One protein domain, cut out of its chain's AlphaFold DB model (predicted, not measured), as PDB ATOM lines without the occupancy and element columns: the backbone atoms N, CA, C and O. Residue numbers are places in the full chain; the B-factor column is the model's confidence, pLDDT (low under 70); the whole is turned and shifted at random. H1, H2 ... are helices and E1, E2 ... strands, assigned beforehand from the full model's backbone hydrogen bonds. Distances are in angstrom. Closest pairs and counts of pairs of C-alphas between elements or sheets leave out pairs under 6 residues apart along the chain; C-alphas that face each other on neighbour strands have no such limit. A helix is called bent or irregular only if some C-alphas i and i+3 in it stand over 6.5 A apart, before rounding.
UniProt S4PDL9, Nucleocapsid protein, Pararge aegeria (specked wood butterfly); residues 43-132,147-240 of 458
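AT A GLANCE: This is residues 43 to 132 and 147 to 240 of the 458 residues of the protein "Nucleocapsid protein" of Pararge aegeria (specked wood butterfly) (UniProt S4PDL9). What shape do these atoms make? Helices pack round H4 in the core: H5 folds back along it, H9 runs beside it, and H1, H2 and H8 pack on it at steeper angles. E1, half of a two-strand ribbon with E4, packs on H2 and H8, while the small hairpin E2 and E3 lies far out at one end. What is it made of? The printed part has 184 residues with nine named helices and four named strands, in the order E1, H1, H2, E2, E3, H3, E4, H4, H5, H6, H7, H8, H9, and is mostly helix. It is compact, with a radius of gyration of the C-alphas of 16.2 A and spans of 47 by 38 by 30 A.

IN THESE COORDINATES: What comes before the cut? E1, residues 47 to 52, begins at C-alpha 47 at (-45.227, 17.281, -37.483); H1 is residues 57 to 69, 18.4 A long, and H2 residues 75 to 86. E2 is residues 97 to 99, E3 102 to 105, H3 113 to 116 and E4 118 to 124, 18.4 A long. What follows it? H4 is residues 151 to 165, 21.8 A, H5 170 to 186, 24.8 A, H6 197 to 200, H7 202 to 206 and H8 208 to 223, 22.6 A. H9, residues 230 to 239, ends at C-alpha 239 at (-32.506, 6.669, -34.481) and is irregular, with C-alphas 235 and 238 7.6 A apart.

HOW THE PARTS SIT: How do the strands pair? E1 and E4 are parallel at 31 degrees, with N 48 and O 118 within hydrogen-bond range at 2.8 A. E2 and E3 form an antiparallel hairpin at 159 degrees, with N 99 and O 102 at 3.0 A. What is close to E1 and H3? The closest C-alphas of E1 and H2 are those of Val 50 and Lys 79, 6.3 A; H3 touches H8 at Pro 113 and Ala 216, C-alphas 5.2 A apart. What does the hub H4 touch? Among them are H9, at a shallow tilt of 24 degrees, closest C-alphas Cys 160 and Gly 235, 3.8 A, and H5, its helical hairpin partner, Ala 153 and Leu 184, 5.7 A. With residues 161 to 165 alone it touches H6, and with 162 to 165 alone H7, closest C-alphas Leu 165 to Thr 198, 5.4 A, and to Ala 202, 6.5 A. How complete are the helix backbones? Every O i to N i+4 pair is within hydrogen-bond range in H1, H2, H5 and H8, against 10 of 11 in H4, 0 of 1 in H7 and 2 of 6 in H9, where O i to N i+3 gives 1 of 2 in H7 and 5 of 7 in H9; H3 and H6 are too short for such a pair.

THE WHOLE: How far does it reach? The two C-alphas farthest apart, those of Glu 95 and Gly 132, are 50.3 A apart. Is anything missing or uncertain? Residues 133 to 146 are not printed, and C-alphas 132 and 147 are 17.5 A apart across the cut; of the links printed whole, none is long. Mean pLDDT of the printed part is 93.9, and residues 129 to 132 are under 70.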
ATOM      1  N   ASN A  43     -41.881  23.167 -47.954       93.50
ATOM      2  CA  ASN A  43     -41.479  24.078 -46.873       93.50
ATOM      3  C   ASN A  43     -41.999  23.698 -45.473       93.50
ATOM      4  O   ASN A  43     -42.084  24.552 -44.592       93.50
ATOM      5  N   SER A  44     -42.358  22.430 -45.256       96.00
ATOM      6  CA  SER A  44     -42.926  21.956 -43.995       96.00
ATOM      7  C   SER A  44     -41.929  21.087 -43.234       96.00
ATOM      8  O   SER A  44     -41.245  20.248 -43.817       96.00
ATOM      9  N   LYS A  45     -41.872  21.263 -41.911       97.94
ATOM     10  CA  LYS A  45     -41.101  20.393 -41.014       97.94
ATOM     11  C   LYS A  45     -41.971  19.201 -40.582       97.94
ATOM     12  O   LYS A  45     -43.200  19.324 -40.557       97.94
ATOM     13  N   PRO A  46     -41.388  18.044 -40.223       97.94
ATOM     14  CA  PRO A  46     -42.170  16.880 -39.810       97.94
ATOM     15  C   PRO A  46     -43.033  17.198 -38.576       97.94
ATOM     16  O   PRO A  46     -42.510  17.730 -37.594       97.94
ATOM     17  N   PRO A  47     -44.344  16.894 -38.576       97.88
ATOM     18  CA  PRO A  47     -45.227  17.281 -37.483       97.88
ATOM     19  C   PRO A  47     -45.079  16.347 -36.281       97.88
ATOM     20  O   PRO A  47     -45.027  15.122 -36.439       97.88
ATOM     21  N   VAL A  48     -45.089  16.911 -35.077       98.06
ATOM     22  CA  VAL A  48     -45.050  16.198 -33.795       98.06
ATOM     23  C   VAL A  48     -46.171  16.705 -32.906       98.06
ATOM     24  O   VAL A  48     -46.359  17.909 -32.759       98.06
ATOM     25  N   THR A  49     -46.905  15.794 -32.278       97.81
ATOM     26  CA  THR A  49     -47.926  16.142 -31.285       97.81
ATOM     27  C   THR A  49     -47.466  15.737 -29.893       97.81
ATOM     28  O   THR A  49     -47.226  14.556 -29.617       97.81
ATOM     29  N   VAL A  50     -47.369  16.719 -29.001       96.56
ATOM     30  CA  VAL A  50     -47.016  16.530 -27.590       96.56
ATOM     31  C   VAL A  50     -48.263  16.777 -26.739       96.56
ATOM     32  O   VAL A  50     -49.022  17.694 -27.051       96.56
ATOM     33  N   PRO A  51     -48.526  15.986 -25.681       94.88
ATOM     34  CA  PRO A  51     -49.645  16.259 -24.786       94.88
ATOM     35  C   PRO A  51     -49.593  17.684 -24.231       94.88
ATOM     36  O   PRO A  51     -48.515  18.226 -23.998       94.88
ATOM     37  N   LYS A  52     -50.760  18.274 -23.983       92.19
ATOM     38  CA  LYS A  52     -50.852  19.556 -23.286       92.19
ATOM     39  C   LYS A  52     -50.881  19.309 -21.786       92.19
ATOM     40  O   LYS A  52     -51.623  18.443 -21.339       92.19
ATOM     41  N   THR A  53     -50.131  20.073 -21.001       88.88
ATOM     42  CA  THR A  53     -50.193  20.005 -19.535       88.88
ATOM     43  C   THR A  53     -50.345  21.397 -18.940       88.88
ATOM     44  O   THR A  53     -49.816  22.361 -19.485       88.88
ATOM     45  N   ASN A  54     -51.064  21.479 -17.820       86.81
ATOM     46  CA  ASN A  54     -51.157  22.695 -17.008       86.81
ATOM     47  C   ASN A  54     -50.265  22.611 -15.755       86.81
ATOM     48  O   ASN A  54     -50.289  23.518 -14.929       86.81
ATOM     49  N   CYS A  55     -49.524  21.511 -15.575       86.88
ATOM     50  CA  CYS A  55     -48.630  21.333 -14.435       86.88
ATOM     51  C   CYS A  55     -47.390  22.214 -14.560       86.88
ATOM     52  O   CYS A  55     -46.922  22.497 -15.667       86.88
ATOM     53  N   SER A  56     -46.807  22.570 -13.416       91.25
ATOM     54  CA  SER A  56     -45.490  23.199 -13.388       91.25
ATOM     55  C   SER A  56     -44.406  22.236 -13.901       91.25
ATOM     56  O   SER A  56     -44.570  21.009 -13.887       91.25
ATOM     57  N   LYS A  57     -43.268  22.794 -14.332       92.56
ATOM     58  CA  LYS A  57     -42.077  22.022 -14.727       92.56
ATOM     59  C   LYS A  57     -41.616  21.083 -13.604       92.56
ATOM     60  O   LYS A  57     -41.302  19.920 -13.860       92.56
ATOM     61  N   ASP A  58     -41.640  21.562 -12.364       91.19
ATOM     62  CA  ASP A  58     -41.218  20.783 -11.202       91.19
ATOM     63  C   ASP A  58     -42.158  19.614 -10.920       91.19
ATOM     64  O   ASP A  58     -41.694  18.510 -10.635       91.19
ATOM     65  N   ASP A  59     -43.470  19.817 -11.051       91.19
ATOM     66  CA  ASP A  59     -44.452  18.747 -10.852       91.19
ATOM     67  C   ASP A  59     -44.365  17.689 -11.955       91.19
ATOM     68  O   ASP A  59     -44.464  16.494 -11.674       91.19
ATOM     69  N   LEU A  60     -44.075  18.098 -13.195       94.50
ATOM     70  CA  LEU A  60     -43.783  17.169 -14.286       94.50
ATOM     71  C   LEU A  60     -42.557  16.296 -13.971       94.50
ATOM     72  O   LEU A  60     -42.613  15.076 -14.144       94.50
ATOM     73  N   TYR A  61     -41.462  16.885 -13.483       94.94
ATOM     74  CA  TYR A  61     -40.270  16.114 -13.118       94.94
ATOM     75  C   TYR A  61     -40.474  15.248 -11.875       94.94
ATOM     76  O   TYR A  61     -39.965  14.130 -11.837       94.94
ATOM     77  N   LYS A  62     -41.252  15.696 -10.881       92.31
ATOM     78  CA  LYS A  62     -41.672  14.847  -9.753       92.31
ATOM     79  C   LYS A  62     -42.462  13.633 -10.241       92.31
ATOM     80  O   LYS A  62     -42.111  12.506  -9.892       92.31
ATOM     81  N   ALA A  63     -43.446  13.837 -11.119       92.56
ATOM     82  CA  ALA A  63     -44.218  12.746 -11.707       92.56
ATOM     83  C   ALA A  63     -43.327  11.772 -12.499       92.56
ATOM     84  O   ALA A  63     -43.483  10.556 -12.385       92.56
ATOM     85  N   ALA A  64     -42.350  12.288 -13.254       95.19
ATOM     86  CA  ALA A  64     -41.393  11.467 -13.990       95.19
ATOM     87  C   ALA A  64     -40.503  10.624 -13.062       95.19
ATOM     88  O   ALA A  64     -40.376   9.419 -13.274       95.19
ATOM     89  N   ARG A  65     -39.941  11.221 -12.001       94.75
ATOM     90  CA  ARG A  65     -39.155  10.504 -10.979       94.75
ATOM     91  C   ARG A  65     -39.975   9.397 -10.320       94.75
ATOM     92  O   ARG A  65     -39.503   8.267 -10.219       94.75
ATOM     93  N   GLY A  66     -41.214   9.704  -9.927       90.94
ATOM     94  CA  GLY A  66     -42.146   8.730  -9.358       90.94
ATOM     95  C   GLY A  66     -42.414   7.560 -10.308       90.94
ATOM     96  O   GLY A  66     -42.304   6.406  -9.896       90.94
ATOM     97  N   GLY A  67     -42.678   7.852 -11.586       92.19
ATOM     98  CA  GLY A  67     -42.917   6.842 -12.619       92.19
ATOM     99  C   GLY A  67     -41.698   5.971 -12.936       92.19
ATOM    100  O   GLY A  67     -41.834   4.761 -13.102       92.19
ATOM    101  N   ILE A  68     -40.496   6.553 -12.978       93.75
ATOM    102  CA  ILE A  68     -39.246   5.800 -13.172       93.75
ATOM    103  C   ILE A  68     -38.984   4.892 -11.968       93.75
ATOM    104  O   ILE A  68     -38.738   3.703 -12.147       93.75
ATOM    105  N   ARG A  69     -39.107   5.415 -10.740       90.88
ATOM    106  CA  ARG A  69     -38.938   4.625  -9.509       90.88
ATOM    107  C   ARG A  69     -39.908   3.445  -9.448       90.88
ATOM    108  O   ARG A  69     -39.523   2.358  -9.033       90.88
ATOM    109  N   ALA A  70     -41.161   3.667  -9.835       88.94
ATOM    110  CA  ALA A  70     -42.207   2.651  -9.830       88.94
ATOM    111  C   ALA A  70     -42.195   1.743 -11.075       88.94
ATOM    112  O   ALA A  70     -43.054   0.869 -11.174       88.94
ATOM    113  N   MET A  71     -41.256   1.936 -12.016       90.19
ATOM    114  CA  MET A  71     -41.196   1.218 -13.298       90.19
ATOM    115  C   MET A  71     -42.537   1.229 -14.048       90.19
ATOM    116  O   MET A  71     -43.010   0.209 -14.540       90.19
ATOM    117  N   ASN A  72     -43.181   2.394 -14.108       91.31
ATOM    118  CA  ASN A  72     -44.470   2.584 -14.772       91.31
ATOM    119  C   ASN A  72     -44.620   3.990 -15.381       91.31
ATOM    120  O   ASN A  72     -45.736   4.503 -15.506       91.31
ATOM    121  N   LEU A  73     -43.504   4.624 -15.759       94.56
ATOM    122  CA  LEU A  73     -43.516   5.925 -16.422       94.56
ATOM    123  C   LEU A  73     -44.432   5.873 -17.655       94.56
ATOM    124  O   LEU A  73     -44.267   5.029 -18.534       94.56
ATOM    125  N   SER A  74     -45.405   6.777 -17.738       95.31
ATOM    126  CA  SER A  74     -46.282   6.831 -18.905       95.31
ATOM    127  C   SER A  74     -45.572   7.496 -20.085       95.31
ATOM    128  O   SER A  74     -44.781   8.430 -19.920       95.31
ATOM    129  N   ILE A  75     -45.915   7.071 -21.301       96.94
ATOM    130  CA  ILE A  75     -45.356   7.667 -22.517       96.94
ATOM    131  C   ILE A  75     -45.740   9.143 -22.683       96.94
ATOM    132  O   ILE A  75     -44.964   9.936 -23.208       96.94
ATOM    133  N   SER A  76     -46.921   9.544 -22.206       96.31
ATOM    134  CA  SER A  76     -47.355  10.944 -22.235       96.31
ATOM    135  C   SER A  76     -46.501  11.813 -21.314       96.31
ATOM    136  O   SER A  76     -46.073  12.889 -21.732       96.31
ATOM    137  N   THR A  77     -46.184  11.329 -20.105       96.94
ATOM    138  CA  THR A  77     -45.234  11.997 -19.205       96.94
ATOM    139  C   THR A  77     -43.844  12.051 -19.841       96.94
ATOM    140  O   THR A  77     -43.224  13.108 -19.839       96.94
ATOM    141  N   ALA A  78     -43.375  10.961 -20.458       98.00
ATOM    142  CA  ALA A  78     -42.075  10.927 -21.127       98.00
ATOM    143  C   ALA A  78     -41.964  11.957 -22.268       98.00
ATOM    144  O   ALA A  78     -41.015  12.737 -22.302       98.00
ATOM    145  N   LYS A  79     -42.962  12.032 -23.162       98.25
ATOM    146  CA  LYS A  79     -43.006  13.029 -24.251       98.25
ATOM    147  C   LYS A  79     -43.012  14.465 -23.728       98.25
ATOM    148  O   LYS A  79     -42.353  15.321 -24.309       98.25
ATOM    149  N   LEU A  80     -43.729  14.728 -22.633       97.50
ATOM    150  CA  LEU A  80     -43.733  16.035 -21.974       97.50
ATOM    151  C   LEU A  80     -42.368  16.390 -21.378       97.50
ATOM    152  O   LEU A  80     -41.910  17.510 -21.574       97.50
ATOM    153  N   VAL A  81     -41.713  15.451 -20.685       98.19
ATOM    154  CA  VAL A  81     -40.367  15.652 -20.117       98.19
ATOM    155  C   VAL A  81     -39.367  15.996 -21.214       98.19
ATOM    156  O   VAL A  81     -38.654  16.989 -21.079       98.19
ATOM    157  N   LEU A  82     -39.368  15.224 -22.309       98.50
ATOM    158  CA  LEU A  82     -38.552  15.508 -23.490       98.50
ATOM    159  C   LEU A  82     -38.856  16.910 -24.022       98.50
ATOM    160  O   LEU A  82     -37.966  17.744 -24.086       98.50
ATOM    161  N   HIS A  83     -40.118  17.209 -24.333       98.00
ATOM    162  CA  HIS A  83     -40.508  18.500 -24.900       98.00
ATOM    163  C   HIS A  83     -40.099  19.695 -24.028       98.00
ATOM    164  O   HIS A  83     -39.553  20.666 -24.545       98.00
ATOM    165  N   VAL A  84     -40.342  19.635 -22.716       97.06
ATOM    166  CA  VAL A  84     -40.012  20.735 -21.801       97.06
ATOM    167  C   VAL A  84     -38.502  20.923 -21.678       97.06
ATOM    168  O   VAL A  84     -38.048  22.056 -21.764       97.06
ATOM    169  N   TYR A  85     -37.729  19.843 -21.535       98.19
ATOM    170  CA  TYR A  85     -36.269  19.944 -21.451       98.19
ATOM    171  C   TYR A  85     -35.651  20.423 -22.770       98.19
ATOM    172  O   TYR A  85     -34.821  21.322 -22.774       98.19
ATOM    173  N   GLY A  86     -36.093  19.888 -23.911       97.75
ATOM    174  CA  GLY A  86     -35.544  20.258 -25.216       97.75
ATOM    175  C   GLY A  86     -35.792  21.714 -25.617       97.75
ATOM    176  O   GLY A  86     -35.112  22.206 -26.501       97.75
ATOM    177  N   LYS A  87     -36.722  22.435 -24.968       96.88
ATOM    178  CA  LYS A  87     -36.870  23.891 -25.175       96.88
ATOM    179  C   LYS A  87     -35.703  24.690 -24.600       96.88
ATOM    180  O   LYS A  87     -35.486  25.819 -25.019       96.88
ATOM    181  N   GLU A  88     -35.018  24.130 -23.611       96.25
ATOM    182  CA  GLU A  88     -33.892  24.763 -22.920       96.25
ATOM    183  C   GLU A  88     -32.558  24.404 -23.576       96.25
ATOM    184  O   GLU A  88     -31.559  25.071 -23.338       96.25
ATOM    185  N   MET A  89     -32.555  23.379 -24.431       97.12
ATOM    186  CA  MET A  89     -31.404  22.999 -25.239       97.12
ATOM    187  C   MET A  89     -31.287  23.939 -26.432       97.12
ATOM    188  O   MET A  89     -32.005  23.777 -27.419       97.12
ATOM    189  N   THR A  90     -30.395  24.917 -26.329       97.38
ATOM    190  CA  THR A  90     -30.169  25.924 -27.365       97.38
ATOM    191  C   THR A  90     -28.719  25.925 -27.815       97.38
ATOM    192  O   THR A  90     -27.823  25.982 -26.977       97.38
ATOM    193  N   ASP A  91     -28.493  25.981 -29.122       97.44
ATOM    194  CA  ASP A  91     -27.172  26.241 -29.706       97.44
ATOM    195  C   ASP A  91     -27.302  27.168 -30.923       97.44
ATOM    196  O   ASP A  91     -28.414  27.410 -31.398       97.44
ATOM    197  N   SER A  92     -26.199  27.738 -31.406       97.00
ATOM    198  CA  SER A  92     -26.204  28.710 -32.508       97.00
ATOM    199  C   SER A  92     -25.664  28.112 -33.801       97.00
ATOM    200  O   SER A  92     -24.586  27.532 -33.827       97.00
ATOM    201  N   CYS A  93     -26.387  28.294 -34.906       95.62
ATOM    202  CA  CYS A  93     -25.941  27.838 -36.223       95.62
ATOM    203  C   CYS A  93     -24.704  28.613 -36.716       95.62
ATOM    204  O   CYS A  93     -24.784  29.821 -36.938       95.62
ATOM    205  N   ASP A  94     -23.598  27.929 -37.006       94.62
ATOM    206  CA  ASP A  94     -22.417  28.556 -37.631       94.62
ATOM    207  C   ASP A  94     -22.647  28.926 -39.110       94.62
ATOM    208  O   ASP A  94     -22.050  29.871 -39.644       94.62
ATOM    209  N   GLU A  95     -23.552  28.198 -39.769       95.56
ATOM    210  CA  GLU A  95     -23.916  28.323 -41.182       95.56
ATOM    211  C   GLU A  95     -25.430  28.136 -41.381       95.56
ATOM    212  O   GLU A  95     -26.137  27.688 -40.479       95.56
ATOM    213  N   ASP A  96     -25.950  28.483 -42.562       96.81
ATOM    214  CA  ASP A  96     -27.353  28.212 -42.896       96.81
ATOM    215  C   ASP A  96     -27.595  26.693 -42.940       96.81
ATOM    216  O   ASP A  96     -27.022  25.975 -43.761       96.81
ATOM    217  N   TRP A  97     -28.494  26.199 -42.087       97.62
ATOM    218  CA  TRP A  97     -28.865  24.790 -42.044       97.62
ATOM    219  C   TRP A  97     -30.144  24.564 -42.849       97.62
ATOM    220  O   TRP A  97     -31.231  25.035 -42.495       97.62
ATOM    221  N   THR A  98     -30.016  23.827 -43.952       97.25
ATOM    222  CA  THR A  98     -31.128  23.447 -44.829       97.25
ATOM    223  C   THR A  98     -31.109  21.947 -45.116       97.25
ATOM    224  O   THR A  98     -30.047  21.326 -45.125       97.25
ATOM    225  N   SER A  99     -32.287  21.352 -45.313       98.12
ATOM    226  CA  SER A  99     -32.440  19.955 -45.740       98.12
ATOM    227  C   SER A  99     -33.759  19.785 -46.488       98.12
ATOM    228  O   SER A  99     -34.789  20.290 -46.048       98.12
ATOM    229  N   PHE A 100     -33.728  19.120 -47.642       97.75
ATOM    230  CA  PHE A 100     -34.841  18.972 -48.586       97.75
ATOM    231  C   PHE A 100     -35.528  20.306 -48.907       97.75
ATOM    232  O   PHE A 100     -36.753  20.419 -48.915       97.75
ATOM    233  N   SER A 101     -34.713  21.347 -49.112       95.81
ATOM    234  CA  SER A 101     -35.146  22.739 -49.316       95.81
ATOM    235  C   SER A 101     -35.911  23.372 -48.142       95.81
ATOM    236  O   SER A 101     -36.337  24.520 -48.241       95.81
ATOM    237  N   VAL A 102     -36.044  22.685 -47.005       97.44
ATOM    238  CA  VAL A 102     -36.603  23.243 -45.773       97.44
ATOM    239  C   VAL A 102     -35.501  23.965 -45.009       97.44
ATOM    240  O   VAL A 102     -34.457  23.390 -44.694       97.44
ATOM    241  N   LYS A 103     -35.739  25.240 -44.688       96.94
ATOM    242  CA  LYS A 103     -34.843  26.026 -43.836       96.94
ATOM    243  C   LYS A 103     -35.040  25.634 -42.371       96.94
ATOM    244  O   LYS A 103     -36.124  25.820 -41.817       96.94
ATOM    245  N   ILE A 104     -33.994  25.089 -41.757       97.12
ATOM    246  CA  ILE A 104     -33.990  24.704 -40.342       97.12
ATOM    247  C   ILE A 104     -33.564  25.905 -39.500       97.12
ATOM    248  O   ILE A 104     -34.340  26.340 -38.651       97.12
ATOM    249  N   GLY A 105     -32.397  26.481 -39.804       96.06
ATOM    250  CA  GLY A 105     -31.837  27.648 -39.121       96.06
ATOM    251  C   GLY A 105     -31.000  28.512 -40.065       96.06
ATOM    252  O   GLY A 105     -30.473  28.031 -41.068       96.06
ATOM    253  N   THR A 106     -30.915  29.809 -39.780       96.62
ATOM    254  CA  THR A 106     -29.968  30.725 -40.435       96.62
ATOM    255  C   THR A 106     -28.679  30.807 -39.641       96.62
ATOM    256  O   THR A 106     -28.714  30.680 -38.420       96.62
ATOM    257  N   LYS A 107     -27.572  31.144 -40.301       97.06
ATOM    258  CA  LYS A 107     -26.328  31.511 -39.622       97.06
ATOM    259  C   LYS A 107     -26.582  32.523 -38.493       97.06
ATOM    260  O   LYS A 107     -27.221  33.554 -38.701       97.06
ATOM    261  N   GLY A 108     -26.080  32.215 -37.302       95.88
ATOM    262  CA  GLY A 108     -26.227  32.988 -36.070       95.88
ATOM    263  C   GLY A 108     -27.571  32.833 -35.351       95.88
ATOM    264  O   GLY A 108     -27.736  33.415 -34.281       95.88
ATOM    265  N   ALA A 109     -28.538  32.082 -35.892       96.12
ATOM    266  CA  ALA A 109     -29.785  31.814 -35.181       96.12
ATOM    267  C   ALA A 109     -29.551  30.815 -34.047       96.12
ATOM    268  O   ALA A 109     -28.914  29.781 -34.250       96.12
ATOM    269  N   SER A 110     -30.120  31.118 -32.880       96.88
ATOM    270  CA  SER A 110     -30.248  30.153 -31.795       96.88
ATOM    271  C   SER A 110     -31.389  29.195 -32.120       96.88
ATOM    272  O   SER A 110     -32.505  29.638 -32.400       96.88
ATOM    273  N   ILE A 111     -31.094  27.899 -32.122       97.38
ATOM    274  CA  ILE A 111     -32.040  26.837 -32.440       97.38
ATOM    275  C   ILE A 111     -32.079  25.787 -31.334       97.38
ATOM    276  O   ILE A 111     -31.137  25.623 -30.562       97.38
ATOM    277  N   THR A 112     -33.180  25.053 -31.302       98.25
ATOM    278  CA  THR A 112     -33.480  23.947 -30.395       98.25
ATOM    279  C   THR A 112     -33.785  22.679 -31.199       98.25
ATOM    280  O   THR A 112     -34.069  22.757 -32.401       98.25
ATOM    281  N   PRO A 113     -33.848  21.493 -30.567       98.38
ATOM    282  CA  PRO A 113     -34.404  20.299 -31.203       98.38
ATOM    283  C   PRO A 113     -35.803  20.511 -31.808       98.38
ATOM    284  O   PRO A 113     -36.179  19.835 -32.764       98.38
ATOM    285  N   TRP A 114     -36.588  21.457 -31.285       98.00
ATOM    286  CA  TRP A 114     -37.946  21.725 -31.762       98.00
ATOM    287  C   TRP A 114     -37.995  22.576 -33.018       98.00
ATOM    288  O   TRP A 114     -39.005  22.543 -33.709       98.00
ATOM    289  N   ASP A 115     -36.890  23.213 -33.397       97.94
ATOM    290  CA  ASP A 115     -36.760  23.855 -34.701       97.94
ATOM    291  C   ASP A 115     -36.573  22.837 -35.834       97.94
ATOM    292  O   ASP A 115     -36.622  23.204 -37.003       97.94
ATOM    293  N   LEU A 116     -36.425  21.544 -35.531       98.12
ATOM    294  CA  LEU A 116     -36.356  20.477 -36.534       98.12
ATOM    295  C   LEU A 116     -37.734  19.922 -36.917       98.12
ATOM    296  O   LEU A 116     -37.847  19.218 -37.919       98.12
ATOM    297  N   VAL A 117     -38.780  20.214 -36.146       98.38
ATOM    298  CA  VAL A 117     -40.119  19.620 -36.281       98.38
ATOM    299  C   VAL A 117     -41.209  20.673 -36.080       98.38
ATOM    300  O   VAL A 117     -40.978  21.725 -35.505       98.38
ATOM    301  N   THR A 118     -42.433  20.410 -36.533       98.06
ATOM    302  CA  THR A 118     -43.580  21.273 -36.206       98.06
ATOM    303  C   THR A 118     -44.307  20.714 -34.990       98.06
ATOM    304  O   THR A 118     -45.050  19.738 -35.104       98.06
ATOM    305  N   VAL A 119     -44.089  21.314 -33.818       97.31
ATOM    306  CA  VAL A 119     -44.722  20.870 -32.567       97.31
ATOM    307  C   VAL A 119     -46.149  21.413 -32.448       97.31
ATOM    308  O   VAL A 119     -46.394  22.606 -32.592       97.31
ATOM    309  N   THR A 120     -47.093  20.523 -32.144       96.62
ATOM    310  CA  THR A 120     -48.509  20.823 -31.891       96.62
ATOM    311  C   THR A 120     -48.924  20.301 -30.518       96.62
ATOM    312  O   THR A 120     -48.492  19.226 -30.091       96.62
ATOM    313  N   GLU A 121     -49.767  21.057 -29.815       93.75
ATOM    314  CA  GLU A 121     -50.361  20.602 -28.558       93.75
ATOM    315  C   GLU A 121     -51.507  19.624 -28.838       93.75
ATOM    316  O   GLU A 121     -52.415  19.907 -29.618       93.75
ATOM    317  N   GLY A 122     -51.452  18.459 -28.200       92.44
ATOM    318  CA  GLY A 122     -52.497  17.445 -28.250       92.44
ATOM    319  C   GLY A 122     -53.514  17.587 -27.118       92.44
ATOM    320  O   GLY A 122     -53.766  18.666 -26.580       92.44
ATOM    321  N   THR A 123     -54.092  16.456 -26.720       89.50
ATOM    322  CA  THR A 123     -55.056  16.380 -25.617       89.50
ATOM    323  C   THR A 123     -54.439  16.813 -24.288       89.50
ATOM    324  O   THR A 123     -53.267  16.527 -24.018       89.50
ATOM    325  N   VAL A 124     -55.252  17.447 -23.436       89.94
ATOM    326  CA  VAL A 124     -54.865  17.773 -22.059       89.94
ATOM    327  C   VAL A 124     -54.567  16.480 -21.303       89.94
ATOM    328  O   VAL A 124     -55.374  15.555 -21.278       89.94
ATOM    329  N   TYR A 125     -53.395  16.431 -20.690       90.38
ATOM    330  CA  TYR A 125     -52.887  15.329 -19.900       90.38
ATOM    331  C   TYR A 125     -52.311  15.892 -18.604       90.38
ATOM    332  O   TYR A 125     -51.557  16.863 -18.614       90.38
ATOM    333  N   GLN A 126     -52.669  15.267 -17.490       86.19
ATOM    334  CA  GLN A 126     -52.154  15.603 -16.171       86.19
ATOM    335  C   GLN A 126     -51.241  14.455 -15.731       86.19
ATOM    336  O   GLN A 126     -51.744  13.362 -15.461       86.19
ATOM    337  N   PRO A 127     -49.910  14.649 -15.712       81.69
ATOM    338  CA  PRO A 127     -48.995  13.711 -15.084       81.69
ATOM    339  C   PRO A 127     -49.414  13.473 -13.632       81.69
ATOM    340  O   PRO A 127     -49.493  14.409 -12.842       81.69
ATOM    341  N   VAL A 128     -49.680  12.219 -13.283       74.50
ATOM    342  CA  VAL A 128     -49.970  11.823 -11.901       74.50
ATOM    343  C   VAL A 128     -48.709  11.209 -11.313       74.50
ATOM    344  O   VAL A 128     -48.049  10.397 -11.965       74.50
ATOM    345  N   GLU A 129     -48.364  11.589 -10.086       66.19
ATOM    346  CA  GLU A 129     -47.312  10.903  -9.344       66.19
ATOM    347  C   GLU A 129     -47.771   9.471  -9.033       66.19
ATOM    348  O   GLU A 129     -48.810   9.251  -8.403       66.19
ATOM    349  N   ALA A 130     -47.018   8.479  -9.511       60.25
ATOM    350  CA  ALA A 130     -47.327   7.078  -9.262       60.25
ATOM    351  C   ALA A 130     -47.231   6.777  -7.755       60.25
ATOM    352  O   ALA A 130     -46.141   6.701  -7.190       60.25
ATOM    353  N   THR A 131     -48.381   6.582  -7.108       47.88
ATOM    354  CA  THR A 131     -48.509   6.381  -5.653       47.88
ATOM    355  C   THR A 131     -48.600   4.909  -5.228       47.88
ATOM    356  O   THR A 131     -48.860   4.632  -4.063       47.88
ATOM    357  N   GLY A 132     -48.353   3.938  -6.118       45.56
ATOM    358  CA  GLY A 132     -48.607   2.528  -5.779       45.56
ATOM    359  C   GLY A 132     -48.018   1.465  -6.704       45.56
ATOM    360  O   GLY A 132     -48.679   0.468  -6.971       45.56
ATOM    361  N   SER A 147     -35.453  12.693  -5.303       81.88
ATOM    362  CA  SER A 147     -35.498  14.148  -5.494       81.88
ATOM    363  C   SER A 147     -34.184  14.698  -6.059       81.88
ATOM    364  O   SER A 147     -34.199  15.706  -6.765       81.88
ATOM    365  N   THR A 148     -33.078  13.977  -5.842       86.50
ATOM    366  CA  THR A 148     -31.738  14.319  -6.342       86.50
ATOM    367  C   THR A 148     -31.561  14.083  -7.844       86.50
ATOM    368  O   THR A 148     -30.624  14.612  -8.438       86.50
ATOM    369  N   TRP A 149     -32.467  13.332  -8.483       95.06
ATOM    370  CA  TRP A 149     -32.379  13.036  -9.911       95.06
ATOM    371  C   TRP A 149     -32.538  14.297 -10.759       95.06
ATOM    372  O   TRP A 149     -33.579  14.965 -10.715       95.06
ATOM    373  N   THR A 150     -31.516  14.600 -11.558       96.69
ATOM    374  CA  THR A 150     -31.474  15.789 -12.416       96.69
ATOM    375  C   THR A 150     -32.422  15.652 -13.617       96.69
ATOM    376  O   THR A 150     -32.672  14.538 -14.085       96.69
ATOM    377  N   PRO A 151     -32.928  16.765 -14.183       97.06
ATOM    378  CA  PRO A 151     -33.708  16.729 -15.420       97.06
ATOM    379  C   PRO A 151     -32.977  16.050 -16.589       97.06
ATOM    380  O   PRO A 151     -33.588  15.267 -17.318       97.06
ATOM    381  N   ARG A 152     -31.662  16.278 -16.718       97.56
ATOM    382  CA  ARG A 152     -30.811  15.645 -17.735       97.56
ATOM    383  C   ARG A 152     -30.804  14.121 -17.601       97.56
ATOM    384  O   ARG A 152     -30.998  13.426 -18.595       97.56
ATOM    385  N   ALA A 153     -30.677  13.591 -16.381       98.00
ATOM    386  CA  ALA A 153     -30.749  12.151 -16.133       98.00
ATOM    387  C   ALA A 153     -32.124  11.559 -16.489       98.00
ATOM    388  O   ALA A 153     -32.190  10.465 -17.047       98.00
ATOM    389  N   LEU A 154     -33.224  12.282 -16.231       98.31
ATOM    390  CA  LEU A 154     -34.573  11.844 -16.627       98.31
ATOM    391  C   LEU A 154     -34.704  11.738 -18.153       98.31
ATOM    392  O   LEU A 154     -35.234  10.750 -18.663       98.31
ATOM    393  N   VAL A 155     -34.199  12.732 -18.887       98.62
ATOM    394  CA  VAL A 155     -34.191  12.726 -20.357       98.62
ATOM    395  C   VAL A 155     -33.308  11.604 -20.892       98.62
ATOM    396  O   VAL A 155     -33.755  10.837 -21.746       98.62
ATOM    397  N   LEU A 156     -32.096  11.444 -20.350       98.62
ATOM    398  CA  LEU A 156     -31.196  10.355 -20.721       98.62
ATOM    399  C   LEU A 156     -31.860   8.990 -20.506       98.62
ATOM    400  O   LEU A 156     -31.802   8.140 -21.388       98.62
ATOM    401  N   TYR A 157     -32.545   8.792 -19.377       98.56
ATOM    402  CA  TYR A 157     -33.283   7.562 -19.084       98.56
ATOM    403  C   TYR A 157     -34.350   7.279 -20.148       98.56
ATOM    404  O   TYR A 157     -34.403   6.183 -20.710       98.56
ATOM    405  N   ILE A 158     -35.164   8.288 -20.474       98.69
ATOM    406  CA  ILE A 158     -36.228   8.192 -21.481       98.69
ATOM    407  C   ILE A 158     -35.663   7.867 -22.869       98.69
ATOM    408  O   ILE A 158     -36.250   7.058 -23.588       98.69
ATOM    409  N   LEU A 159     -34.532   8.459 -23.259       98.56
ATOM    410  CA  LEU A 159     -33.872   8.160 -24.532       98.56
ATOM    411  C   LEU A 159     -33.221   6.767 -24.519       98.56
ATOM    412  O   LEU A 159     -33.280   6.049 -25.512       98.56
ATOM    413  N   CYS A 160     -32.646   6.328 -23.398       98.12
ATOM    414  CA  CYS A 160     -32.084   4.981 -23.263       98.12
ATOM    415  C   CYS A 160     -33.140   3.886 -23.470       98.12
ATOM    416  O   CYS A 160     -32.827   2.868 -24.090       98.12
ATOM    417  N   ILE A 161     -34.392   4.107 -23.043       97.81
ATOM    418  CA  ILE A 161     -35.506   3.187 -23.331       97.81
ATOM    419  C   ILE A 161     -35.648   2.961 -24.841       97.81
ATOM    420  O   ILE A 161     -35.714   1.808 -25.266       97.81
ATOM    421  N   TYR A 162     -35.619   4.020 -25.662       97.88
ATOM    422  CA  TYR A 162     -35.694   3.893 -27.122       97.88
ATOM    423  C   TYR A 162     -34.622   2.938 -27.663       97.88
ATOM    424  O   TYR A 162     -34.937   2.003 -28.404       97.88
ATOM    425  N   ARG A 163     -33.359   3.130 -27.263       96.25
ATOM    426  CA  ARG A 163     -32.255   2.280 -27.729       96.25
ATOM    427  C   ARG A 163     -32.389   0.839 -27.255       96.25
ATOM    428  O   ARG A 163     -32.130  -0.066 -28.043       96.25
ATOM    429  N   LEU A 164     -32.800   0.612 -26.009       95.56
ATOM    430  CA  LEU A 164     -32.973  -0.738 -25.466       95.56
ATOM    431  C   LEU A 164     -34.081  -1.513 -26.184       95.56
ATOM    432  O   LEU A 164     -33.891  -2.683 -26.503       95.56
ATOM    433  N   LEU A 165     -35.197  -0.856 -26.511       94.38
ATOM    434  CA  LEU A 165     -36.325  -1.470 -27.221       94.38
ATOM    435  C   LEU A 165     -35.991  -1.934 -28.647       94.38
ATOM    436  O   LEU A 165     -36.741  -2.709 -29.235       94.38
ATOM    437  N   ARG A 166     -34.883  -1.459 -29.223       90.44
ATOM    438  CA  ARG A 166     -34.454  -1.786 -30.591       90.44
ATOM    439  C   ARG A 166     -33.431  -2.914 -30.666       90.44
ATOM    440  O   ARG A 166     -33.104  -3.360 -31.764       90.44
ATOM    441  N   ILE A 167     -32.899  -3.368 -29.536       87.38
ATOM    442  CA  ILE A 167     -31.850  -4.384 -29.515       87.38
ATOM    443  C   ILE A 167     -32.478  -5.767 -29.373       87.38
ATOM    444  O   ILE A 167     -33.263  -6.015 -28.467       87.38
ATOM    445  N   THR A 168     -32.074  -6.689 -30.244       78.88
ATOM    446  CA  THR A 168     -32.564  -8.075 -30.250       78.88
ATOM    447  C   THR A 168     -31.620  -9.065 -29.561       78.88
ATOM    448  O   THR A 168     -32.053 -10.132 -29.144       78.88
ATOM    449  N   ASN A 169     -30.328  -8.743 -29.425       81.81
ATOM    450  CA  ASN A 169     -29.349  -9.621 -28.777       81.81
ATOM    451  C   ASN A 169     -29.345  -9.412 -27.253       81.81
ATOM    452  O   ASN A 169     -28.863  -8.387 -26.771       81.81
ATOM    453  N   GLN A 170     -29.824 -10.411 -26.509       78.25
ATOM    454  CA  GLN A 170     -30.009 -10.330 -25.058       78.25
ATOM    455  C   GLN A 170     -28.703 -10.150 -24.262       78.25
ATOM    456  O   GLN A 170     -28.675  -9.400 -23.287       78.25
ATOM    457  N   GLU A 171     -27.605 -10.791 -24.671       80.69
ATOM    458  CA  GLU A 171     -26.299 -10.635 -24.008       80.69
ATOM    459  C   GLU A 171     -25.780  -9.200 -24.150       80.69
ATOM    460  O   GLU A 171     -25.315  -8.585 -23.187       80.69
ATOM    461  N   TYR A 172     -25.927  -8.633 -25.350       84.62
ATOM    462  CA  TYR A 172     -25.551  -7.252 -25.627       84.62
ATOM    463  C   TYR A 172     -26.426  -6.250 -24.860       84.62
ATOM    464  O   TYR A 172     -25.895  -5.250 -24.369       84.62
ATOM    465  N   VAL A 173     -27.729  -6.523 -24.698       88.50
ATOM    466  CA  VAL A 173     -28.633  -5.694 -23.878       88.50
ATOM    467  C   VAL A 173     -28.113  -5.577 -22.448       88.50
ATOM    468  O   VAL A 173     -27.996  -4.463 -21.943       88.50
ATOM    469  N   THR A 174     -27.747  -6.691 -21.808       89.19
ATOM    470  CA  THR A 174     -27.270  -6.690 -20.414       89.19
ATOM    471  C   THR A 174     -26.012  -5.838 -20.244       89.19
ATOM    472  O   THR A 174     -25.949  -4.995 -19.349       89.19
ATOM    473  N   LEU A 175     -25.026  -5.993 -21.136       91.25
ATOM    474  CA  LEU A 175     -23.805  -5.182 -21.102       91.25
ATOM    475  C   LEU A 175     -24.100  -3.690 -21.317       91.25
ATOM    476  O   LEU A 175     -23.481  -2.830 -20.684       91.25
ATOM    477  N   LEU A 176     -25.022  -3.374 -22.229       93.25
ATOM    478  CA  LEU A 176     -25.392  -1.998 -22.529       93.25
ATOM    479  C   LEU A 176     -26.138  -1.337 -21.366       93.25
ATOM    480  O   LEU A 176     -25.825  -0.192 -21.051       93.25
ATOM    481  N   ILE A 177     -27.055  -2.054 -20.708       95.25
ATOM    482  CA  ILE A 177     -27.761  -1.580 -19.510       95.25
ATOM    483  C   ILE A 177     -26.752  -1.159 -18.442       95.25
ATOM    484  O   ILE A 177     -26.823  -0.033 -17.963       95.25
ATOM    485  N   THR A 178     -25.758  -1.999 -18.139       94.25
ATOM    486  CA  THR A 178     -24.722  -1.669 -17.148       94.25
ATOM    487  C   THR A 178     -23.994  -0.368 -17.490       94.25
ATOM    488  O   THR A 178     -23.800   0.482 -16.623       94.25
ATOM    489  N   LYS A 179     -23.626  -0.169 -18.762       94.75
ATOM    490  CA  LYS A 179     -22.973   1.071 -19.215       94.75
ATOM    491  C   LYS A 179     -23.906   2.281 -19.128       94.75
ATOM    492  O   LYS A 179     -23.469   3.352 -18.721       94.75
ATOM    493  N   MET A 180     -25.176   2.126 -19.496       96.81
ATOM    494  CA  MET A 180     -26.173   3.196 -19.408       96.81
ATOM    495  C   MET A 180     -26.444   3.604 -17.958       96.81
ATOM    496  O   MET A 180     -26.505   4.793 -17.680       96.81
ATOM    497  N   GLU A 181     -26.548   2.655 -17.025       96.25
ATOM    498  CA  GLU A 181     -26.742   2.941 -15.594       96.25
ATOM    499  C   GLU A 181     -25.538   3.677 -14.976       96.25
ATOM    500  O   GLU A 181     -25.713   4.572 -14.146       96.25
ATOM    501  N   GLN A 182     -24.313   3.359 -15.415       96.12
ATOM    502  CA  GLN A 182     -23.112   4.105 -15.020       96.12
ATOM    503  C   GLN A 182     -23.173   5.564 -15.489       96.12
ATOM    504  O   GLN A 182     -22.903   6.470 -14.704       96.12
ATOM    505  N   GLN A 183     -23.570   5.799 -16.744       96.81
ATOM    506  CA  GLN A 183     -23.715   7.155 -17.284       96.81
ATOM    507  C   GLN A 183     -24.875   7.909 -16.626       96.81
ATOM    508  O   GLN A 183     -24.721   9.066 -16.263       96.81
ATOM    509  N   LEU A 184     -26.003   7.242 -16.364       96.75
ATOM    510  CA  LEU A 184     -27.101   7.830 -15.593       96.75
ATOM    511  C   LEU A 184     -26.630   8.288 -14.214       96.75
ATOM    512  O   LEU A 184     -26.978   9.385 -13.797       96.75
ATOM    513  N   THR A 185     -25.806   7.492 -13.530       95.38
ATOM    514  CA  THR A 185     -25.239   7.875 -12.230       95.38
ATOM    515  C   THR A 185     -24.365   9.126 -12.340       95.38
ATOM    516  O   THR A 185     -24.505  10.025 -11.513       95.38
ATOM    517  N   ALA A 186     -23.513   9.212 -13.368       95.25
ATOM    518  CA  ALA A 186     -22.664  10.380 -13.617       95.25
ATOM    519  C   ALA A 186     -23.479  11.658 -13.892       95.25
ATOM    520  O   ALA A 186     -23.120  12.726 -13.406       95.25
ATOM    521  N   GLU A 187     -24.622  11.535 -14.571       95.38
ATOM    522  CA  GLU A 187     -25.540  12.651 -14.848       95.38
ATOM    523  C   GLU A 187     -26.491  12.978 -13.675       95.38
ATOM    524  O   GLU A 187     -27.431  13.759 -13.820       95.38
ATOM    525  N   GLY A 188     -26.279  12.387 -12.494       94.50
ATOM    526  CA  GLY A 188     -27.077  12.641 -11.288       94.50
ATOM    527  C   GLY A 188     -28.337  11.778 -11.153       94.50
ATOM    528  O   GLY A 188     -29.171  12.025 -10.291       94.50
ATOM    529  N   GLY A 189     -28.481  10.732 -11.963       94.62
ATOM    530  CA  GLY A 189     -29.510   9.693 -11.863       94.62
ATOM    531  C   GLY A 189     -29.085   8.503 -11.002       94.62
ATOM    532  O   GLY A 189     -29.336   7.356 -11.374       94.62
ATOM    533  N   SER A 190     -28.395   8.751  -9.881       93.12
ATOM    534  CA  SER A 190     -27.860   7.684  -9.025       93.12
ATOM    535  C   SER A 190     -28.953   6.690  -8.634       93.12
ATOM    536  O   SER A 190     -30.002   7.066  -8.105       93.12
ATOM    537  N   GLY A 191     -28.706   5.415  -8.939       88.94
ATOM    538  CA  GLY A 191     -29.609   4.318  -8.617       88.94
ATOM    539  C   GLY A 191     -30.806   4.121  -9.557       88.94
ATOM    540  O   GLY A 191     -31.573   3.179  -9.350       88.94
ATOM    541  N   MET A 192     -30.946   4.917 -10.625       93.12
ATOM    542  CA  MET A 192     -31.887   4.608 -11.708       93.12
ATOM    543  C   MET A 192     -31.578   3.236 -12.325       93.12
ATOM    544  O   MET A 192     -30.424   2.932 -12.629       93.12
ATOM    545  N   LYS A 193     -32.621   2.422 -12.535       92.12
ATOM    546  CA  LYS A 193     -32.512   1.073 -13.105       92.12
ATOM    547  C   LYS A 193     -33.210   0.954 -14.450       92.12
ATOM    548  O   LYS A 193     -34.349   1.389 -14.612       92.12
ATOM    549  N   LEU A 194     -32.516   0.343 -15.409       94.31
ATOM    550  CA  LEU A 194     -33.032   0.036 -16.749       94.31
ATOM    551  C   LEU A 194     -33.343  -1.460 -16.919       94.31
ATOM    552  O   LEU A 194     -33.894  -1.872 -17.943       94.31
ATOM    553  N   SER A 195     -33.029  -2.288 -15.921       90.75
ATOM    554  CA  SER A 195     -33.447  -3.688 -15.888       90.75
ATOM    555  C   SER A 195     -34.978  -3.806 -15.954       90.75
ATOM    556  O   SER A 195     -35.712  -3.144 -15.228       90.75
ATOM    557  N   GLY A 196     -35.479  -4.632 -16.877       88.19
ATOM    558  CA  GLY A 196     -36.918  -4.803 -17.118       88.19
ATOM    559  C   GLY A 196     -37.573  -3.723 -17.993       88.19
ATOM    560  O   GLY A 196     -38.722  -3.900 -18.398       88.19
ATOM    561  N   ALA A 197     -36.858  -2.651 -18.363       91.31
ATOM    562  CA  ALA A 197     -37.401  -1.567 -19.189       91.31
ATOM    563  C   ALA A 197     -37.912  -2.051 -20.558       91.31
ATOM    564  O   ALA A 197     -38.932  -1.561 -21.039       91.31
ATOM    565  N   THR A 198     -37.249  -3.042 -21.168       91.06
ATOM    566  CA  THR A 198     -37.656  -3.599 -22.469       91.06
ATOM    567  C   THR A 198     -39.023  -4.276 -22.431       91.06
ATOM    568  O   THR A 198     -39.754  -4.222 -23.414       91.06
ATOM    569  N   LEU A 199     -39.384  -4.880 -21.295       91.38
ATOM    570  CA  LEU A 199     -40.680  -5.522 -21.092       91.38
ATOM    571  C   LEU A 199     -41.758  -4.487 -20.753       91.38
ATOM    572  O   LEU A 199     -42.817  -4.470 -21.374       91.38
ATOM    573  N   VAL A 200     -41.474  -3.609 -19.788       93.75
ATOM    574  CA  VAL A 200     -42.433  -2.619 -19.270       93.75
ATOM    575  C   VAL A 200     -42.820  -1.592 -20.333       93.75
ATOM    576  O   VAL A 200     -43.992  -1.246 -20.471       93.75
ATOM    577  N   TYR A 201     -41.846  -1.106 -21.103       96.19
ATOM    578  CA  TYR A 201     -42.042  -0.014 -22.057       96.19
ATOM    579  C   TYR A 201     -42.141  -0.491 -23.512       96.19
ATOM    580  O   TYR A 201     -42.058   0.329 -24.424       96.19
ATOM    581  N   ALA A 202     -42.359  -1.791 -23.753       94.75
ATOM    582  CA  ALA A 202     -42.380  -2.400 -25.089       94.75
ATOM    583  C   ALA A 202     -43.229  -1.622 -26.116       94.75
ATOM    584  O   ALA A 202     -42.814  -1.419 -27.257       94.75
ATOM    585  N   GLY A 203     -44.396  -1.125 -25.693       96.06
ATOM    586  CA  GLY A 203     -45.328  -0.390 -26.553       96.06
ATOM    587  C   GLY A 203     -44.858   1.000 -27.001       96.06
ATOM    588  O   GLY A 203     -45.426   1.554 -27.940       96.06
ATOM    589  N   TRP A 204     -43.819   1.577 -26.385       97.75
ATOM    590  CA  TRP A 204     -43.342   2.920 -26.746       97.75
ATOM    591  C   TRP A 204     -42.798   2.990 -28.166       97.75
ATOM    592  O   TRP A 204     -42.868   4.030 -28.819       97.75
ATOM    593  N   ILE A 205     -42.313   1.860 -28.673       95.19
ATOM    594  CA  ILE A 205     -41.734   1.753 -30.004       95.19
ATOM    595  C   ILE A 205     -42.746   1.970 -31.139       95.19
ATOM    596  O   ILE A 205     -42.353   2.183 -32.287       95.19
ATOM    597  N   SER A 206     -44.040   1.916 -30.819       96.12
ATOM    598  CA  SER A 206     -45.149   2.142 -31.745       96.12
ATOM    599  C   SER A 206     -45.680   3.582 -31.712       96.12
ATOM    600  O   SER A 206     -46.474   3.952 -32.579       96.12
ATOM    601  N   ASP A 207     -45.262   4.418 -30.753       98.00
ATOM    602  CA  ASP A 207     -45.702   5.815 -30.668       98.00
ATOM    603  C   ASP A 207     -44.866   6.708 -31.589       98.00
ATOM    604  O   ASP A 207     -43.712   7.041 -31.317       98.00
ATOM    605  N   ARG A 208     -45.488   7.143 -32.687       97.69
ATOM    606  CA  ARG A 208     -44.839   7.966 -33.715       97.69
ATOM    607  C   ARG A 208     -44.285   9.287 -33.183       97.69
ATOM    608  O   ARG A 208     -43.281   9.771 -33.689       97.69
ATOM    609  N   ASN A 209     -44.947   9.901 -32.204       98.38
ATOM    610  CA  ASN A 209     -44.522  11.199 -31.683       98.38
ATOM    611  C   ASN A 209     -43.297  11.048 -30.781       98.38
ATOM    612  O   ASN A 209     -42.380  11.851 -30.881       98.38
ATOM    613  N   TYR A 210     -43.237   9.994 -29.967       98.62
ATOM    614  CA  TYR A 210     -42.046   9.654 -29.194       98.62
ATOM    615  C   TYR A 210     -40.835   9.418 -30.106       98.62
ATOM    616  O   TYR A 210     -39.790  10.024 -29.882       98.62
ATOM    617  N   LEU A 211     -40.991   8.631 -31.177       98.56
ATOM    618  CA  LEU A 211     -39.915   8.386 -32.149       98.56
ATOM    619  C   LEU A 211     -39.405   9.680 -32.802       98.56
ATOM    620  O   LEU A 211     -38.199   9.897 -32.880       98.56
ATOM    621  N   LYS A 212     -40.312  10.575 -33.204       98.75
ATOM    622  CA  LYS A 212     -39.942  11.875 -33.780       98.75
ATOM    623  C   LYS A 212     -39.192  12.773 -32.798       98.75
ATOM    624  O   LYS A 212     -38.250  13.444 -33.205       98.75
ATOM    625  N   LEU A 213     -39.582  12.778 -31.519       98.75
ATOM    626  CA  LEU A 213     -38.850  13.516 -30.486       98.75
ATOM    627  C   LEU A 213     -37.432  12.952 -30.329       98.75
ATOM    628  O   LEU A 213     -36.478  13.722 -30.321       98.75
ATOM    629  N   VAL A 214     -37.273  11.624 -30.276       98.75
ATOM    630  CA  VAL A 214     -35.949  10.975 -30.216       98.75
ATOM    631  C   VAL A 214     -35.080  11.366 -31.418       98.75
ATOM    632  O   VAL A 214     -33.914  11.715 -31.237       98.75
ATOM    633  N   ALA A 215     -35.644  11.347 -32.629       98.75
ATOM    634  CA  ALA A 215     -34.939  11.754 -33.843       98.75
ATOM    635  C   ALA A 215     -34.504  13.221 -33.812       98.75
ATOM    636  O   ALA A 215     -33.369  13.521 -34.168       98.75
ATOM    637  N   ALA A 216     -35.377  14.123 -33.356       98.69
ATOM    638  CA  ALA A 216     -35.057  15.540 -33.221       98.69
ATOM    639  C   ALA A 216     -33.899  15.772 -32.233       98.69
ATOM    640  O   ALA A 216     -32.972  16.515 -32.544       98.69
ATOM    641  N   TYR A 217     -33.903  15.075 -31.091       98.69
ATOM    642  CA  TYR A 217     -32.787  15.093 -30.138       98.69
ATOM    643  C   TYR A 217     -31.474  14.620 -30.774       98.69
ATOM    644  O   TYR A 217     -30.457  15.304 -30.658       98.69
ATOM    645  N   ASP A 218     -31.478  13.464 -31.451       98.69
ATOM    646  CA  ASP A 218     -30.248  12.942 -32.055       98.69
ATOM    647  C   ASP A 218     -29.738  13.838 -33.183       98.69
ATOM    648  O   ASP A 218     -28.537  14.064 -33.267       98.69
ATOM    649  N   MET A 219     -30.633  14.349 -34.030       98.56
ATOM    650  CA  MET A 219     -30.290  15.216 -35.157       98.56
ATOM    651  C   MET A 219     -29.699  16.546 -34.684       98.56
ATOM    652  O   MET A 219     -28.672  16.970 -35.214       98.56
ATOM    653  N   PHE A 220     -30.293  17.161 -33.656       98.62
ATOM    654  CA  PHE A 220     -29.772  18.374 -33.027       98.62
ATOM    655  C   PHE A 220     -28.370  18.143 -32.451       98.62
ATOM    656  O   PHE A 220     -27.420  18.812 -32.844       98.62
ATOM    657  N   LEU A 221     -28.208  17.136 -31.588       98.12
ATOM    658  CA  LEU A 221     -26.927  16.849 -30.932       98.12
ATOM    659  C   LEU A 221     -25.877  16.251 -31.883       98.12
ATOM    660  O   LEU A 221     -24.692  16.210 -31.559       98.12
ATOM    661  N   TYR A 222     -26.289  15.717 -33.036       97.94
ATOM    662  CA  TYR A 222     -25.364  15.310 -34.089       97.94
ATOM    663  C   TYR A 222     -24.777  16.526 -34.803       97.94
ATOM    664  O   TYR A 222     -23.578  16.536 -35.067       97.94
ATOM    665  N   HIS A 223     -25.609  17.529 -35.109       97.00
ATOM    666  CA  HIS A 223     -25.151  18.781 -35.706       97.00
ATOM    667  C   HIS A 223     -24.277  19.568 -34.720       97.00
ATOM    668  O   HIS A 223     -23.163  19.954 -35.060       97.00
ATOM    669  N   PHE A 224     -24.725  19.693 -33.470       96.94
ATOM    670  CA  PHE A 224     -23.991  20.346 -32.388       96.94
ATOM    671  C   PHE A 224     -23.233  19.329 -31.534       96.94
ATOM    672  O   PHE A 224     -23.544  19.098 -30.365       96.94
ATOM    673  N   SER A 225     -22.213  18.690 -32.114       94.38
ATOM    674  CA  SER A 225     -21.469  17.620 -31.431       94.38
ATOM    675  C   SER A 225     -20.728  18.067 -30.161       94.38
ATOM    676  O   SER A 225     -20.331  17.216 -29.368       94.38
ATOM    677  N   GLY A 226     -20.519  19.377 -29.987       95.62
ATOM    678  CA  GLY A 226     -19.913  19.990 -28.799       95.62
ATOM    679  C   GLY A 226     -20.909  20.467 -27.735       95.62
ATOM    680  O   GLY A 226     -20.471  21.026 -26.733       95.62
ATOM    681  N   HIS A 227     -22.217  20.269 -27.934       97.56
ATOM    682  CA  HIS A 227     -23.251  20.711 -26.995       97.56
ATOM    683  C   HIS A 227     -23.112  20.009 -25.633       97.56
ATOM    684  O   HIS A 227     -22.786  18.820 -25.566       97.56
ATOM    685  N   GLU A 228     -23.417  20.710 -24.536       96.94
ATOM    686  CA  GLU A 228     -23.253  20.181 -23.170       96.94
ATOM    687  C   GLU A 228     -24.076  18.908 -22.897       96.94
ATOM    688  O   GLU A 228     -23.660  18.022 -22.151       96.94
ATOM    689  N   ASP A 229     -25.225  18.783 -23.560       97.69
ATOM    690  CA  ASP A 229     -26.103  17.610 -23.510       97.69
ATOM    691  C   ASP A 229     -25.729  16.510 -24.522       97.69
ATOM    692  O   ASP A 229     -26.519  15.596 -24.768       97.69
ATOM    693  N   GLY A 230     -24.531  16.546 -25.119       97.31
ATOM    694  CA  GLY A 230     -24.079  15.550 -26.098       97.31
ATOM    695  C   GLY A 230     -24.195  14.098 -25.604       97.31
ATOM    696  O   GLY A 230     -24.457  13.188 -26.395       97.31
ATOM    697  N   ILE A 231     -24.106  13.879 -24.285       97.31
ATOM    698  CA  ILE A 231     -24.288  12.570 -23.638       97.31
ATOM    699  C   ILE A 231     -25.670  11.950 -23.885       97.31
ATOM    700  O   ILE A 231     -25.793  10.724 -23.940       97.31
ATOM    701  N   LEU A 232     -26.710  12.760 -24.116       98.25
ATOM    702  CA  LEU A 232     -28.067  12.281 -24.400       98.25
ATOM    703  C   LEU A 232     -28.124  11.400 -25.657       98.25
ATOM    704  O   LEU A 232     -28.965  10.496 -25.752       98.25
ATOM    705  N   ARG A 233     -27.163  11.568 -26.578       97.75
ATOM    706  CA  ARG A 233     -27.022  10.705 -27.757       97.75
ATOM    707  C   ARG A 233     -26.763   9.246 -27.423       97.75
ATOM    708  O   ARG A 233     -27.065   8.379 -28.241       97.75
ATOM    709  N   LEU A 234     -26.281   8.936 -26.218       97.00
ATOM    710  CA  LEU A 234     -26.173   7.559 -25.737       97.00
ATOM    711  C   LEU A 234     -27.502   6.803 -25.898       97.00
ATOM    712  O   LEU A 234     -27.490   5.634 -26.294       97.00
ATOM    713  N   GLY A 235     -28.629   7.468 -25.633       97.00
ATOM    714  CA  GLY A 235     -29.965   6.903 -25.785       97.00
ATOM    715  C   GLY A 235     -30.543   7.033 -27.198       97.00
ATOM    716  O   GLY A 235     -31.241   6.134 -27.651       97.00
ATOM    717  N   SER A 236     -30.232   8.097 -27.940       97.38
ATOM    718  CA  SER A 236     -30.866   8.364 -29.242       97.38
ATOM    719  C   SER A 236     -30.109   7.827 -30.464       97.38
ATOM    720  O   SER A 236     -30.688   7.775 -31.547       97.38
ATOM    721  N   LEU A 237     -28.859   7.363 -30.309       95.31
ATOM    722  CA  LEU A 237     -27.966   6.972 -31.416       95.31
ATOM    723  C   LEU A 237     -28.613   6.016 -32.434       95.31
ATOM    724  O   LEU A 237     -28.350   6.104 -33.629       95.31
ATOM    725  N   GLY A 238     -29.462   5.096 -31.963       94.31
ATOM    726  CA  GLY A 238     -30.140   4.107 -32.809       94.31
ATOM    727  C   GLY A 238     -31.247   4.673 -33.706       94.31
ATOM    728  O   GLY A 238     -31.877   3.914 -34.434       94.31
ATOM    729  N   SER A 239     -31.554   5.968 -33.609       97.50
ATOM    730  CA  SER A 239     -32.506   6.669 -34.481       97.50
ATOM    731  C   SER A 239     -31.872   7.002 -35.831       97.50
ATOM    732  O   SER A 239     -32.505   6.908 -36.883       97.50
ATOM    733  N   ARG A 240     -30.575   7.320 -35.814       97.81
ATOM    734  CA  ARG A 240     -29.813   7.670 -37.006       97.81
ATOM    735  C   ARG A 240     -29.576   6.446 -37.891       97.81
ATOM    736  O   ARG A 240     -29.100   5.411 -37.435       97.81
TER     737      ARG A 240